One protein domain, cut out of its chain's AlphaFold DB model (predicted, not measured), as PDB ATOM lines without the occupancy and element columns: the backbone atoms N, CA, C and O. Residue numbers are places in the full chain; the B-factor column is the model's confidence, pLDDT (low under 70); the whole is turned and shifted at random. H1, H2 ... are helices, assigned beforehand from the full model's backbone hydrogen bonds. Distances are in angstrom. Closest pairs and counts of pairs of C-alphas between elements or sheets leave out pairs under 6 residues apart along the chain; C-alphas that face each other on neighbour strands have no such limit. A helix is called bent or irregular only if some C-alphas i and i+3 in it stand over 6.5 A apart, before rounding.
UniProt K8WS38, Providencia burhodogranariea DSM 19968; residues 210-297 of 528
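Overview. This is residues 210 to 297 of the 528 residues of a protein of Providencia burhodogranariea DSM 19968 (UniProt K8WS38). One long helix, H2, runs through the middle of this model, with H5 slanting across one side of it and the short H4 packed on both. H1 packs on H2 and H5 near the beginning of H2, while H3 and H6 lie near the other end of H2, apart from each other. The printed part has 88 residues with six named helices, H1 to H6 in that order along the chain, and no named strand; its class is all helix. It is compact, with a radius of gyration of the C-alphas of 13.1 A and spans of 36 by 28 by 19 A.

Along the chain. Find C-alpha 227 at (27.269, 29.911, -53.422); from there H2, residues 227 to 248, runs 31.8 A to C-alpha 248 at (8.048, 23.476, -28.901). H5, residues 275 to 289, is 20.9 A long. Before H2, look for H1 at residues 216 to 224, 12.5 A. After it come H3, residues 254 to 262, 14.3 A, and H4, residues 266 to 271, 8.4 A. H3 is irregular: C-alphas 258 and 261 are 7.6 A apart. H6, residues 294 to 297, measures 5.4 A and ends at C-alpha 297, (18.391, 19.829, -34.716).

Arrangement. Start from H2 and H5, the hub, which touch three helices each. H2 touches H5 with residues 236 to 244 alone; they run the same way at 36 degrees, only just a steep tilt, and their closest C-alphas, of Ile 241 and Ile 288, are 6.6 A apart. H4 touches H2 at a steep tilt of 64 degrees, with the C-alphas of Ala 236 and Val 267 closest at 4.7 A. H4 also touches H5, where the closest C-alphas, of Ala 271 and Lys 278, are 4.1 A apart. H1 and H2 form a helical hairpin but only just touch, with 3 pairs of C-alphas within 8 A; the closest are those of Ile 222 and Lys 230, 6.5 A. H1 touches H5 too, the C-alphas of Ile 218 and Leu 280 coming closest at 7.1 A. The packing is mostly crossed: no touching pair is at a shallow tilt. H3 is close to H2 but not clearly touching, the C-alphas of Ser 246 and Pro 254 being closest at 7.5 A; the same holds for H6, with those of Leu 245 and Ile 294 at 6.9 A. Along the backbones of H1, H2, H4 and H5, each O i to N i+4 pair is within hydrogen-bond range; H3 has 2 of 5, beside 5 of 6 for O i to N i+3, and H6 is too short for an i+4 pair.

Size, cuts and confidence. The two C-alphas farthest apart, of Gln 224 and Ser 251, are 36.4 A apart, while the first and last printed C-alphas, of Asn 210 and Phe 297, are 5.1 A apart. The printed part has no cut, and the five links between helices are tight. The mean pLDDT of the printed part is 94.4, and no printed residue is under 70.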
ATOM      1  N   ASN A 210      22.156  19.527 -37.504       95.19
ATOM      2  CA  ASN A 210      22.043  18.137 -37.884       95.19
ATOM      3  C   ASN A 210      21.474  18.003 -39.294       95.19
ATOM      4  O   ASN A 210      20.268  18.025 -39.523       95.19
ATOM      5  N   THR A 211      22.361  17.850 -40.272       90.06
ATOM      6  CA  THR A 211      21.963  17.799 -41.684       90.06
ATOM      7  C   THR A 211      21.206  16.527 -42.066       90.06
ATOM      8  O   THR A 211      20.550  16.519 -43.109       90.06
ATOM      9  N   THR A 212      21.235  15.480 -41.229       91.44
ATOM     10  CA  THR A 212      20.567  14.199 -41.509       91.44
ATOM     11  C   THR A 212      19.049  14.288 -41.435       91.44
ATOM     12  O   THR A 212      18.371  13.417 -41.972       91.44
ATOM     13  N   ILE A 213      18.500  15.326 -40.792       93.38
ATOM     14  CA  ILE A 213      17.048  15.537 -40.745       93.38
ATOM     15  C   ILE A 213      16.493  15.892 -42.131       93.38
ATOM     16  O   ILE A 213      15.335  15.614 -42.422       93.38
ATOM     17  N   PHE A 214      17.317  16.467 -43.014       93.81
ATOM     18  CA  PHE A 214      16.916  16.842 -44.368       93.81
ATOM     19  C   PHE A 214      17.146  15.688 -45.346       93.81
ATOM     20  O   PHE A 214      18.270  15.221 -45.524       93.81
ATOM     21  N   ASN A 215      16.079  15.267 -46.028       92.12
ATOM     22  CA  ASN A 215      16.135  14.170 -46.996       92.12
ATOM     23  C   ASN A 215      17.013  14.483 -48.229       92.12
ATOM     24  O   ASN A 215      17.321  15.640 -48.536       92.12
ATOM     25  N   GLU A 216      17.370  13.439 -48.985       93.94
ATOM     26  CA  GLU A 216      18.242  13.538 -50.166       93.94
ATOM     27  C   GLU A 216      17.732  14.518 -51.232       93.94
ATOM     28  O   GLU A 216      18.530  15.173 -51.904       93.94
ATOM     29  N   ASN A 217      16.411  14.667 -51.379       95.06
ATOM     30  CA  ASN A 217      15.818  15.587 -52.348       95.06
ATOM     31  C   ASN A 217      16.080  17.054 -51.969       95.06
ATOM     32  O   ASN A 217      16.534  17.831 -52.809       95.06
ATOM     33  N   ILE A 218      15.868  17.424 -50.700       95.75
ATOM     34  CA  ILE A 218      16.197  18.763 -50.186       95.75
ATOM     35  C   ILE A 218      17.696  19.031 -50.360       95.75
ATOM     36  O   ILE A 218      18.081  20.068 -50.904       95.75
ATOM     37  N   GLN A 219      18.544  18.080 -49.962       94.69
ATOM     38  CA  GLN A 219      19.998  18.223 -50.072       94.69
ATOM     39  C   GLN A 219      20.451  18.394 -51.530       94.69
ATOM     40  O   GLN A 219      21.265  19.268 -51.836       94.69
ATOM     41  N   THR A 220      19.865  17.630 -52.456       95.44
ATOM     42  CA  THR A 220      20.136  17.739 -53.895       95.44
ATOM     43  C   THR A 220      19.758  19.118 -54.424       95.44
ATOM     44  O   THR A 220      20.583  19.758 -55.080       95.44
ATOM     45  N   LYS A 221      18.567  19.631 -54.091       96.25
ATOM     46  CA  LYS A 221      18.145  20.982 -54.493       96.25
ATOM     47  C   LYS A 221      19.101  22.051 -53.967       96.25
ATOM     48  O   LYS A 221      19.520  22.923 -54.722       96.25
ATOM     49  N   ILE A 222      19.520  21.950 -52.705       95.44
ATOM     50  CA  ILE A 222      20.484  22.883 -52.106       95.44
ATOM     51  C   ILE A 222      21.848  22.799 -52.796       95.44
ATOM     52  O   ILE A 222      22.490  23.823 -53.026       95.44
ATOM     53  N   SER A 223      22.296  21.601 -53.181       94.06
ATOM     54  CA  SER A 223      23.576  21.413 -53.873       94.06
ATOM     55  C   SER A 223      23.643  22.131 -55.230       94.06
ATOM     56  O   SER A 223      24.725  22.577 -55.619       94.06
ATOM     57  N   GLN A 224      22.498  22.306 -55.897       95.44
ATOM     58  CA  GLN A 224      22.365  22.970 -57.199       95.44
ATOM     59  C   GLN A 224      22.335  24.503 -57.103       95.44
ATOM     60  O   GLN A 224      22.535  25.182 -58.108       95.44
ATOM     61  N   LEU A 225      22.124  25.059 -55.907       95.06
ATOM     62  CA  LEU A 225      22.119  26.503 -55.682       95.06
ATOM     63  C   LEU A 225      23.511  27.125 -55.874       95.06
ATOM     64  O   LEU A 225      24.549  26.502 -55.603       95.06
ATOM     65  N   SER A 226      23.542  28.403 -56.265       93.00
ATOM     66  CA  SER A 226      24.783  29.184 -56.273       93.00
ATOM     67  C   SER A 226      25.350  29.352 -54.857       93.00
ATOM     68  O   SER A 226      24.647  29.205 -53.857       93.00
ATOM     69  N   GLY A 227      26.632  29.714 -54.734       87.81
ATOM     70  CA  GLY A 227      27.269  29.911 -53.422       87.81
ATOM     71  C   GLY A 227      26.550  30.931 -52.526       87.81
ATOM     72  O   GLY A 227      26.426  30.710 -51.321       87.81
ATOM     73  N   ARG A 228      26.013  32.012 -53.112       88.12
ATOM     74  CA  ARG A 228      25.242  33.033 -52.384       88.12
ATOM     75  C   ARG A 228      23.886  32.501 -51.925       88.12
ATOM     76  O   ARG A 228      23.480  32.771 -50.802       88.12
ATOM     77  N   GLU A 229      23.195  31.749 -52.774       94.12
ATOM     78  CA  GLU A 229      21.907  31.139 -52.426       94.12
ATOM     79  C   GLU A 229      22.057  30.056 -51.365       94.12
ATOM     80  O   GLU A 229      21.238  30.008 -50.456       94.12
ATOM     81  N   LYS A 230      23.137  29.265 -51.418       93.38
ATOM     82  CA  LYS A 230      23.493  28.316 -50.355       93.38
ATOM     83  C   LYS A 230      23.608  29.018 -49.006       93.38
ATOM     84  O   LYS A 230      22.980  28.595 -48.051       93.38
ATOM     85  N   ALA A 231      24.347  30.124 -48.929       91.06
ATOM     86  CA  ALA A 231      24.443  30.887 -47.683       91.06
ATOM     87  C   ALA A 231      23.070  31.394 -47.200       91.06
ATOM     88  O   ALA A 231      22.750  31.288 -46.022       91.06
ATOM     89  N   GLN A 232      22.238  31.908 -48.111       94.19
ATOM     90  CA  GLN A 232      20.910  32.424 -47.768       94.19
ATOM     91  C   GLN A 232      19.950  31.333 -47.273       94.19
ATOM     92  O   GLN A 232      19.199  31.592 -46.335       94.19
ATOM     93  N   ILE A 233      19.977  30.130 -47.861       96.44
ATOM     94  CA  ILE A 233      19.141  29.025 -47.375       96.44
ATOM     95  C   ILE A 233      19.635  28.477 -46.035       96.44
ATOM     96  O   ILE A 233      18.804  28.085 -45.226       96.44
ATOM     97  N   GLU A 234      20.942  28.493 -45.750       95.50
ATOM     98  CA  GLU A 234      21.433  28.111 -44.418       95.50
ATOM     99  C   GLU A 234      20.954  29.091 -43.331       95.50
ATOM    100  O   GLU A 234      20.475  28.644 -42.293       95.50
ATOM    101  N   PHE A 235      20.948  30.407 -43.591       96.12
ATOM    102  CA  PHE A 235      20.316  31.369 -42.672       96.12
ATOM    103  C   PHE A 235      18.814  31.100 -42.497       96.12
ATOM    104  O   PHE A 235      18.312  31.108 -41.375       96.12
ATOM    105  N   ALA A 236      18.096  30.816 -43.591       97.31
ATOM    106  CA  ALA A 236      16.673  30.490 -43.530       97.31
ATOM    107  C   ALA A 236      16.409  29.205 -42.722       97.31
ATOM    108  O   ALA A 236      15.478  29.175 -41.924       97.31
ATOM    109  N   LYS A 237      17.236  28.160 -42.873       97.38
ATOM    110  CA  LYS A 237      17.153  26.937 -42.058       97.38
ATOM    111  C   LYS A 237      17.332  27.243 -40.579       97.38
ATOM    112  O   LYS A 237      16.498  26.817 -39.787       97.38
ATOM    113  N   THR A 238      18.376  27.989 -40.210       97.00
ATOM    114  CA  THR A 238      18.601  28.379 -38.812       97.00
ATOM    115  C   THR A 238      17.399  29.149 -38.269       97.00
ATOM    116  O   THR A 238      16.887  28.789 -37.216       97.00
ATOM    117  N   GLN A 239      16.886  30.142 -39.006       97.19
ATOM    118  CA  GLN A 239      15.703  30.906 -38.598       97.19
ATOM    119  C   GLN A 239      14.494  29.987 -38.339       97.19
ATOM    120  O   GLN A 239      13.871  30.088 -37.284       97.19
ATOM    121  N   LEU A 240      14.194  29.059 -39.256       97.25
ATOM    122  CA  LEU A 240      13.084  28.105 -39.113       97.25
ATOM    123  C   LEU A 240      13.251  27.179 -37.904       97.25
ATOM    124  O   LEU A 240      12.277  26.904 -37.208       97.25
ATOM    125  N   ILE A 241      14.470  26.700 -37.652       97.38
ATOM    126  CA  ILE A 241      14.778  25.845 -36.499       97.38
ATOM    127  C   ILE A 241      14.563  26.615 -35.195       97.38
ATOM    128  O   ILE A 241      13.898  26.113 -34.293       97.38
ATOM    129  N   LEU A 242      15.076  27.844 -35.101       96.19
ATOM    130  CA  LEU A 242      14.917  28.674 -33.906       96.19
ATOM    131  C   LEU A 242      13.444  29.034 -33.661       96.19
ATOM    132  O   LEU A 242      12.981  28.952 -32.529       96.19
ATOM    133  N   GLU A 243      12.684  29.360 -34.714       95.12
ATOM    134  CA  GLU A 243      11.227  29.553 -34.634       95.12
ATOM    135  C   GLU A 243      10.510  28.293 -34.131       95.12
ATOM    136  O   GLU A 243       9.649  28.373 -33.254       95.12
ATOM    137  N   ARG A 244      10.873  27.117 -34.658       95.56
ATOM    138  CA  ARG A 244      10.279  25.841 -34.251       95.56
ATOM    139  C   ARG A 244      10.575  25.516 -32.791       95.56
ATOM    140  O   ARG A 244       9.669  25.080 -32.086       95.56
ATOM    141  N   LEU A 245      11.805  25.734 -32.336       95.50
ATOM    142  CA  LEU A 245      12.203  25.472 -30.953       95.50
ATOM    143  C   LEU A 245      11.425  26.334 -29.959       95.50
ATOM    144  O   LEU A 245      10.917  25.788 -28.984       95.50
ATOM    145  N   SER A 246      11.234  27.625 -30.245       93.00
ATOM    146  CA  SER A 246      10.401  28.501 -29.406       93.00
ATOM    147  C   SER A 246       8.925  28.072 -29.377       93.00
ATOM    148  O   SER A 246       8.242  28.269 -28.375       93.00
ATOM    149  N   VAL A 247       8.413  27.442 -30.446       92.88
ATOM    150  CA  VAL A 247       7.053  26.865 -30.467       92.88
ATOM    151  C   VAL A 247       6.957  25.573 -29.649       92.88
ATOM    152  O   VAL A 247       5.921  25.330 -29.031       92.88
ATOM    153  N   ILE A 248       7.997  24.732 -29.671       92.50
ATOM    154  CA  ILE A 248       8.048  23.476 -28.901       92.50
ATOM    155  C   ILE A 248       8.065  23.778 -27.400       92.50
ATOM    156  O   ILE A 248       7.287  23.197 -26.645       92.50
ATOM    157  N   ASP A 249       8.931  24.699 -26.989       91.56
ATOM    158  CA  ASP A 249       9.012  25.211 -25.627       91.56
ATOM    159  C   ASP A 249       9.476  26.671 -25.674       91.56
ATOM    160  O   ASP A 249      10.580  26.972 -26.129       91.56
ATOM    161  N   SER A 250       8.652  27.581 -25.151       89.94
ATOM    162  CA  SER A 250       8.954  29.018 -25.087       89.94
ATOM    163  C   SER A 250      10.172  29.335 -24.214       89.94
ATOM    164  O   SER A 250      10.670  30.458 -24.206       89.94
ATOM    165  N   SER A 251      10.659  28.363 -23.436       89.94
ATOM    166  CA  SER A 251      11.927  28.484 -22.731       89.94
ATOM    167  C   SER A 251      13.129  28.451 -23.683       89.94
ATOM    168  O   SER A 251      14.200  28.915 -23.289       89.94
ATOM    169  N   HIS A 252      12.994  27.971 -24.925       92.19
ATOM    170  CA  HIS A 252      14.043  28.034 -25.942       92.19
ATOM    171  C   HIS A 252      14.114  29.422 -26.588       92.19
ATOM    172  O   HIS A 252      13.160  29.911 -27.188       92.19
ATOM    173  N   PHE A 253      15.299  30.027 -26.505       93.56
ATOM    174  CA  PHE A 253      15.611  31.344 -27.067       93.56
ATOM    175  C   PHE A 253      14.658  32.504 -26.666       93.56
ATOM    176  O   PHE A 253      14.271  33.291 -27.533       93.56
ATOM    177  N   PRO A 254      14.273  32.682 -25.385       93.44
ATOM    178  CA  PRO A 254      13.372  33.749 -24.945       93.44
ATOM    179  C   PRO A 254      13.892  35.153 -25.278       93.44
ATOM    180  O   PRO A 254      13.099  36.056 -25.547       93.44
ATOM    181  N   ALA A 255      15.212  35.373 -25.303       93.88
ATOM    182  CA  ALA A 255      15.756  36.672 -25.688       93.88
ATOM    183  C   ALA A 255      15.593  36.935 -27.192       93.88
ATOM    184  O   ALA A 255      15.402  38.081 -27.603       93.88
ATOM    185  N   ARG A 256      15.616  35.880 -28.015       93.88
ATOM    186  CA  ARG A 256      15.379  35.977 -29.460       93.88
ATOM    187  C   ARG A 256      13.958  36.434 -29.772       93.88
ATOM    188  O   ARG A 256      13.772  37.221 -30.699       93.88
ATOM    189  N   GLU A 257      12.957  35.999 -29.006       88.81
ATOM    190  CA  GLU A 257      11.565  36.432 -29.210       88.81
ATOM    191  C   GLU A 257      11.445  37.963 -29.162       88.81
ATOM    192  O   GLU A 257      10.840  38.577 -30.045       88.81
ATOM    193  N   ALA A 258      12.123  38.599 -28.202       89.88
ATOM    194  CA  ALA A 258      12.168  40.056 -28.079       89.88
ATOM    195  C   ALA A 258      12.904  40.749 -29.245       89.88
ATOM    196  O   ALA A 258      12.645  41.917 -29.534       89.88
ATOM    197  N   LEU A 259      13.805  40.038 -29.926       90.56
ATOM    198  CA  LEU A 259      14.635  40.554 -31.015       90.56
ATOM    199  C   LEU A 259      14.121  40.186 -32.408       90.56
ATOM    200  O   LEU A 259      14.665  40.690 -33.389       90.56
ATOM    201  N   THR A 260      13.065  39.376 -32.520       86.19
ATOM    202  CA  THR A 260      12.593  38.809 -33.798       86.19
ATOM    203  C   THR A 260      12.323  39.884 -34.856       86.19
ATOM    204  O   THR A 260      12.675  39.715 -36.018       86.19
ATOM    205  N   GLN A 261      11.777  41.038 -34.460       87.56
ATOM    206  CA  GLN A 261      11.513  42.154 -35.383       87.56
ATOM    207  C   GLN A 261      12.778  42.905 -35.833       87.56
ATOM    208  O   GLN A 261      12.733  43.646 -36.809       87.56
ATOM    209  N   SER A 262      13.893  42.739 -35.118       88.25
ATOM    210  CA  SER A 262      15.187  43.356 -35.436       88.25
ATOM    211  C   SER A 262      16.050  42.504 -36.369       88.25
ATOM    212  O   SER A 262      17.145  42.932 -36.746       88.25
ATOM    213  N   TYR A 263      15.629  41.274 -36.665       89.56
ATOM    214  CA  TYR A 263      16.346  40.373 -37.558       89.56
ATOM    215  C   TYR A 263      15.824  40.488 -38.982       89.56
ATOM    216  O   TYR A 263      14.654  40.785 -39.230       89.56
ATOM    217  N   GLU A 264      16.718  40.247 -39.937       91.38
ATOM    218  CA  GLU A 264      16.304  40.046 -41.315       91.38
ATOM    219  C   GLU A 264      15.469  38.764 -41.404       91.38
ATOM    220  O   GLU A 264      15.854  37.723 -40.878       91.38
ATOM    221  N   ASN A 265      14.332  38.826 -42.096       95.44
ATOM    222  CA  ASN A 265      13.541  37.636 -42.374       95.44
ATOM    223  C   ASN A 265      14.149  36.889 -43.573       95.44
ATOM    224  O   ASN A 265      13.779  37.112 -44.731       95.44
ATOM    225  N   TYR A 266      15.124  36.027 -43.291       96.12
ATOM    226  CA  TYR A 266      15.843  35.226 -44.281       96.12
ATOM    227  C   TYR A 266      14.926  34.262 -45.030       96.12
ATOM    228  O   TYR A 266      15.114  34.057 -46.232       96.12
ATOM    229  N   VAL A 267      13.916  33.718 -44.348       97.69
ATOM    230  CA  VAL A 267      12.905  32.833 -44.941       97.69
ATOM    231  C   VAL A 267      12.137  33.556 -46.045       97.69
ATOM    232  O   VAL A 267      12.133  33.100 -47.192       97.69
ATOM    233  N   ASP A 268      11.551  34.713 -45.734       97.19
ATOM    234  CA  ASP A 268      10.790  35.494 -46.712       97.19
ATOM    235  C   ASP A 268      11.694  36.003 -47.837       97.19
ATOM    236  O   ASP A 268      11.349  35.889 -49.016       97.19
ATOM    237  N   LYS A 269      12.884  36.512 -47.499       96.25
ATOM    238  CA  LYS A 269      13.858  37.008 -48.480       96.25
ATOM    239  C   LYS A 269      14.293  35.929 -49.469       96.25
ATOM    240  O   LYS A 269      14.487  36.225 -50.649       96.25
ATOM    241  N   PHE A 270      14.469  34.691 -49.011       97.31
ATOM    242  CA  PHE A 270      14.816  33.575 -49.884       97.31
ATOM    243  C   PHE A 270      13.614  33.131 -50.729       97.31
ATOM    244  O   PHE A 270      13.745  33.002 -51.946       97.31
ATOM    245  N   ALA A 271      12.433  32.975 -50.123       97.75
ATOM    246  CA  ALA A 271      11.218  32.541 -50.814       97.75
ATOM    247  C   ALA A 271      10.744  33.530 -51.899       97.75
ATOM    248  O   ALA A 271      10.216  33.112 -52.929       97.75
ATOM    249  N   GLN A 272      10.966  34.837 -51.716       97.62
ATOM    250  CA  GLN A 272      10.588  35.882 -52.681       97.62
ATOM    251  C   GLN A 272      11.360  35.829 -54.009       97.62
ATOM    252  O   GLN A 272      10.981  36.516 -54.958       97.62
ATOM    253  N   LYS A 273      12.420  35.019 -54.114       96.31
ATOM    254  CA  LYS A 273      13.203  34.871 -55.351       96.31
ATOM    255  C   LYS A 273      12.453  34.155 -56.473       96.31
ATOM    256  O   LYS A 273      12.767  34.389 -57.636       96.31
ATOM    257  N   GLY A 274      11.485  33.300 -56.140       97.38
ATOM    258  CA  GLY A 274      10.706  32.555 -57.127       97.38
ATOM    259  C   GLY A 274       9.939  31.369 -56.530       97.38
ATOM    260  O   GLY A 274      10.218  30.960 -55.398       97.38
ATOM    261  N   PRO A 275       8.971  30.798 -57.271       97.75
ATOM    262  CA  PRO A 275       8.164  29.664 -56.811       97.75
ATOM    263  C   PRO A 275       8.991  28.448 -56.370       97.75
ATOM    264  O   PRO A 275       8.653  27.795 -55.390       97.75
ATOM    265  N   GLU A 276      10.096  28.159 -57.053       96.56
ATOM    266  CA  GLU A 276      11.007  27.059 -56.741       96.56
ATOM    267  C   GLU A 276      11.709  27.229 -55.385       96.56
ATOM    268  O   GLU A 276      11.840  26.262 -54.634       96.56
ATOM    269  N   TYR A 277      12.091  28.460 -55.031       97.88
ATOM    270  CA  TYR A 277      12.705  28.790 -53.742       97.88
ATOM    271  C   TYR A 277      11.690  28.698 -52.609       97.88
ATOM    272  O   TYR A 277      11.995  28.158 -51.546       97.88
ATOM    273  N   LYS A 278      10.467  29.179 -52.857       98.12
ATOM    274  CA  LYS A 278       9.352  29.036 -51.919       98.12
ATOM    275  C   LYS A 278       9.035  27.564 -51.650       98.12
ATOM    276  O   LYS A 278       8.970  27.172 -50.492       98.12
ATOM    277  N   ASN A 279       8.927  26.743 -52.695       98.06
ATOM    278  CA  ASN A 279       8.683  25.308 -52.544       98.06
ATOM    279  C   ASN A 279       9.790  24.623 -51.728       98.06
ATOM    280  O   ASN A 279       9.498  23.776 -50.891       98.06
ATOM    281  N   LEU A 280      11.060  25.000 -51.934       98.25
ATOM    282  CA  LEU A 280      12.169  24.476 -51.132       98.25
ATOM    283  C   LEU A 280      12.048  24.871 -49.649       98.25
ATOM    284  O   LEU A 280      12.267  24.032 -48.780       98.25
ATOM    285  N   VAL A 281      11.677  26.120 -49.353       98.31
ATOM    286  CA  VAL A 281      11.411  26.580 -47.978       98.31
ATOM    287  C   VAL A 281      10.263  25.797 -47.343       98.31
ATOM    288  O   VAL A 281      10.383  25.378 -46.194       98.31
ATOM    289  N   ASP A 282       9.178  25.563 -48.082       98.00
ATOM    290  CA  ASP A 282       8.020  24.812 -47.592       98.00
ATOM    291  C   ASP A 282       8.394  23.345 -47.290       98.00
ATOM    292  O   ASP A 282       8.036  22.820 -46.236       98.00
ATOM    293  N   GLU A 283       9.193  22.696 -48.146       97.75
ATOM    294  CA  GLU A 283       9.720  21.340 -47.906       97.75
ATOM    295  C   GLU A 283      10.633  21.266 -46.669       97.75
ATOM    296  O   GLU A 283      10.544  20.326 -45.871       97.75
ATOM    297  N   ILE A 284      11.497  22.269 -46.484       98.00
ATOM    298  CA  ILE A 284      12.355  22.397 -45.298       98.00
ATOM    299  C   ILE A 284      11.499  22.583 -44.040       98.00
ATOM    300  O   ILE A 284      11.748  21.916 -43.038       98.00
ATOM    301  N   ARG A 285      10.470  23.436 -44.092       97.50
ATOM    302  CA  ARG A 285       9.564  23.681 -42.962       97.50
ATOM    303  C   ARG A 285       8.825  22.412 -42.545       97.50
ATOM    304  O   ARG A 285       8.849  22.073 -41.370       97.50
ATOM    305  N   ILE A 286       8.263  21.667 -43.501       96.56
ATOM    306  CA  ILE A 286       7.601  20.376 -43.237       96.56
ATOM    307  C   ILE A 286       8.556  19.402 -42.535       96.56
ATOM    308  O   ILE A 286       8.160  18.699 -41.608       96.56
ATOM    309  N   THR A 287       9.820  19.373 -42.964       96.19
ATOM    310  CA  THR A 287      10.851  18.523 -42.355       96.19
ATOM    311  C   THR A 287      11.140  18.933 -40.907       96.19
ATOM    312  O   THR A 287      11.194  18.080 -40.028       96.19
ATOM    313  N   ILE A 288      11.282  20.235 -40.649       96.81
ATOM    314  CA  ILE A 288      11.529  20.794 -39.312       96.81
ATOM    315  C   ILE A 288      10.328  20.574 -38.377       96.81
ATOM    316  O   ILE A 288      10.511  20.272 -37.200       96.81
ATOM    317  N   ASP A 289       9.098  20.669 -38.882       94.88
ATOM    318  CA  ASP A 289       7.883  20.475 -38.082       94.88
ATOM    319  C   ASP A 289       7.720  19.028 -37.576       94.88
ATOM    320  O   ASP A 289       7.090  18.806 -36.538       94.88
ATOM    321  N   ALA A 290       8.319  18.052 -38.267       92.44
ATOM    322  CA  ALA A 290       8.343  16.645 -37.855       92.44
ATOM    323  C   ALA A 290       9.352  16.345 -36.728       92.44
ATOM    324  O   ALA A 290       9.351  15.242 -36.186       92.44
ATOM    325  N   VAL A 291      10.206  17.308 -36.382       88.50
ATOM    326  CA  VAL A 291      11.224  17.199 -35.335       88.50
ATOM    327  C   VAL A 291      10.709  17.819 -34.027       88.50
ATOM    328  O   VAL A 291       9.921  18.776 -34.043       88.50
ATOM    329  N   HIS A 292      11.114  17.250 -32.883       87.38
ATOM    330  CA  HIS A 292      10.483  17.530 -31.587       87.38
ATOM    331  C   HIS A 292      11.436  17.943 -30.465       87.38
ATOM    332  O   HIS A 292      10.952  18.468 -29.465       87.38
ATOM    333  N   THR A 293      12.747  17.736 -30.592       92.12
ATOM    334  CA  THR A 293      13.709  18.093 -29.540       92.12
ATOM    335  C   THR A 293      14.865  18.926 -30.081       92.12
ATOM    336  O   THR A 293      15.125  18.953 -31.283       92.12
ATOM    337  N   ILE A 294      15.571  19.624 -29.190       94.75
ATOM    338  CA  ILE A 294      16.753  20.406 -29.565       94.75
ATOM    339  C   ILE A 294      17.906  19.520 -30.061       94.75
ATOM    340  O   ILE A 294      18.591  19.895 -31.013       94.75
ATOM    341  N   ASP A 295      18.051  18.321 -29.492       95.00
ATOM    342  CA  ASP A 295      19.090  17.347 -29.851       95.00
ATOM    343  C   ASP A 295      18.921  16.802 -31.274       95.00
ATOM    344  O   ASP A 295      19.889  16.410 -31.920       95.00
ATOM    345  N   ASP A 296      17.698  16.813 -31.802       95.31
ATOM    346  CA  ASP A 296      17.447  16.409 -33.183       95.31
ATOM    347  C   ASP A 296      17.997  17.434 -34.191       95.31
ATOM    348  O   ASP A 296      18.399  17.061 -35.297       95.31
ATOM    349  N   PHE A 297      18.005  18.726 -33.830       97.06
ATOM    350  CA  PHE A 297      18.391  19.829 -34.716       97.06
ATOM    351  C   PHE A 297      19.885  20.135 -34.714       97.06
ATOM    352  O   PHE A 297      20.379  20.698 -35.694       97.06
TER     353      PHE A 297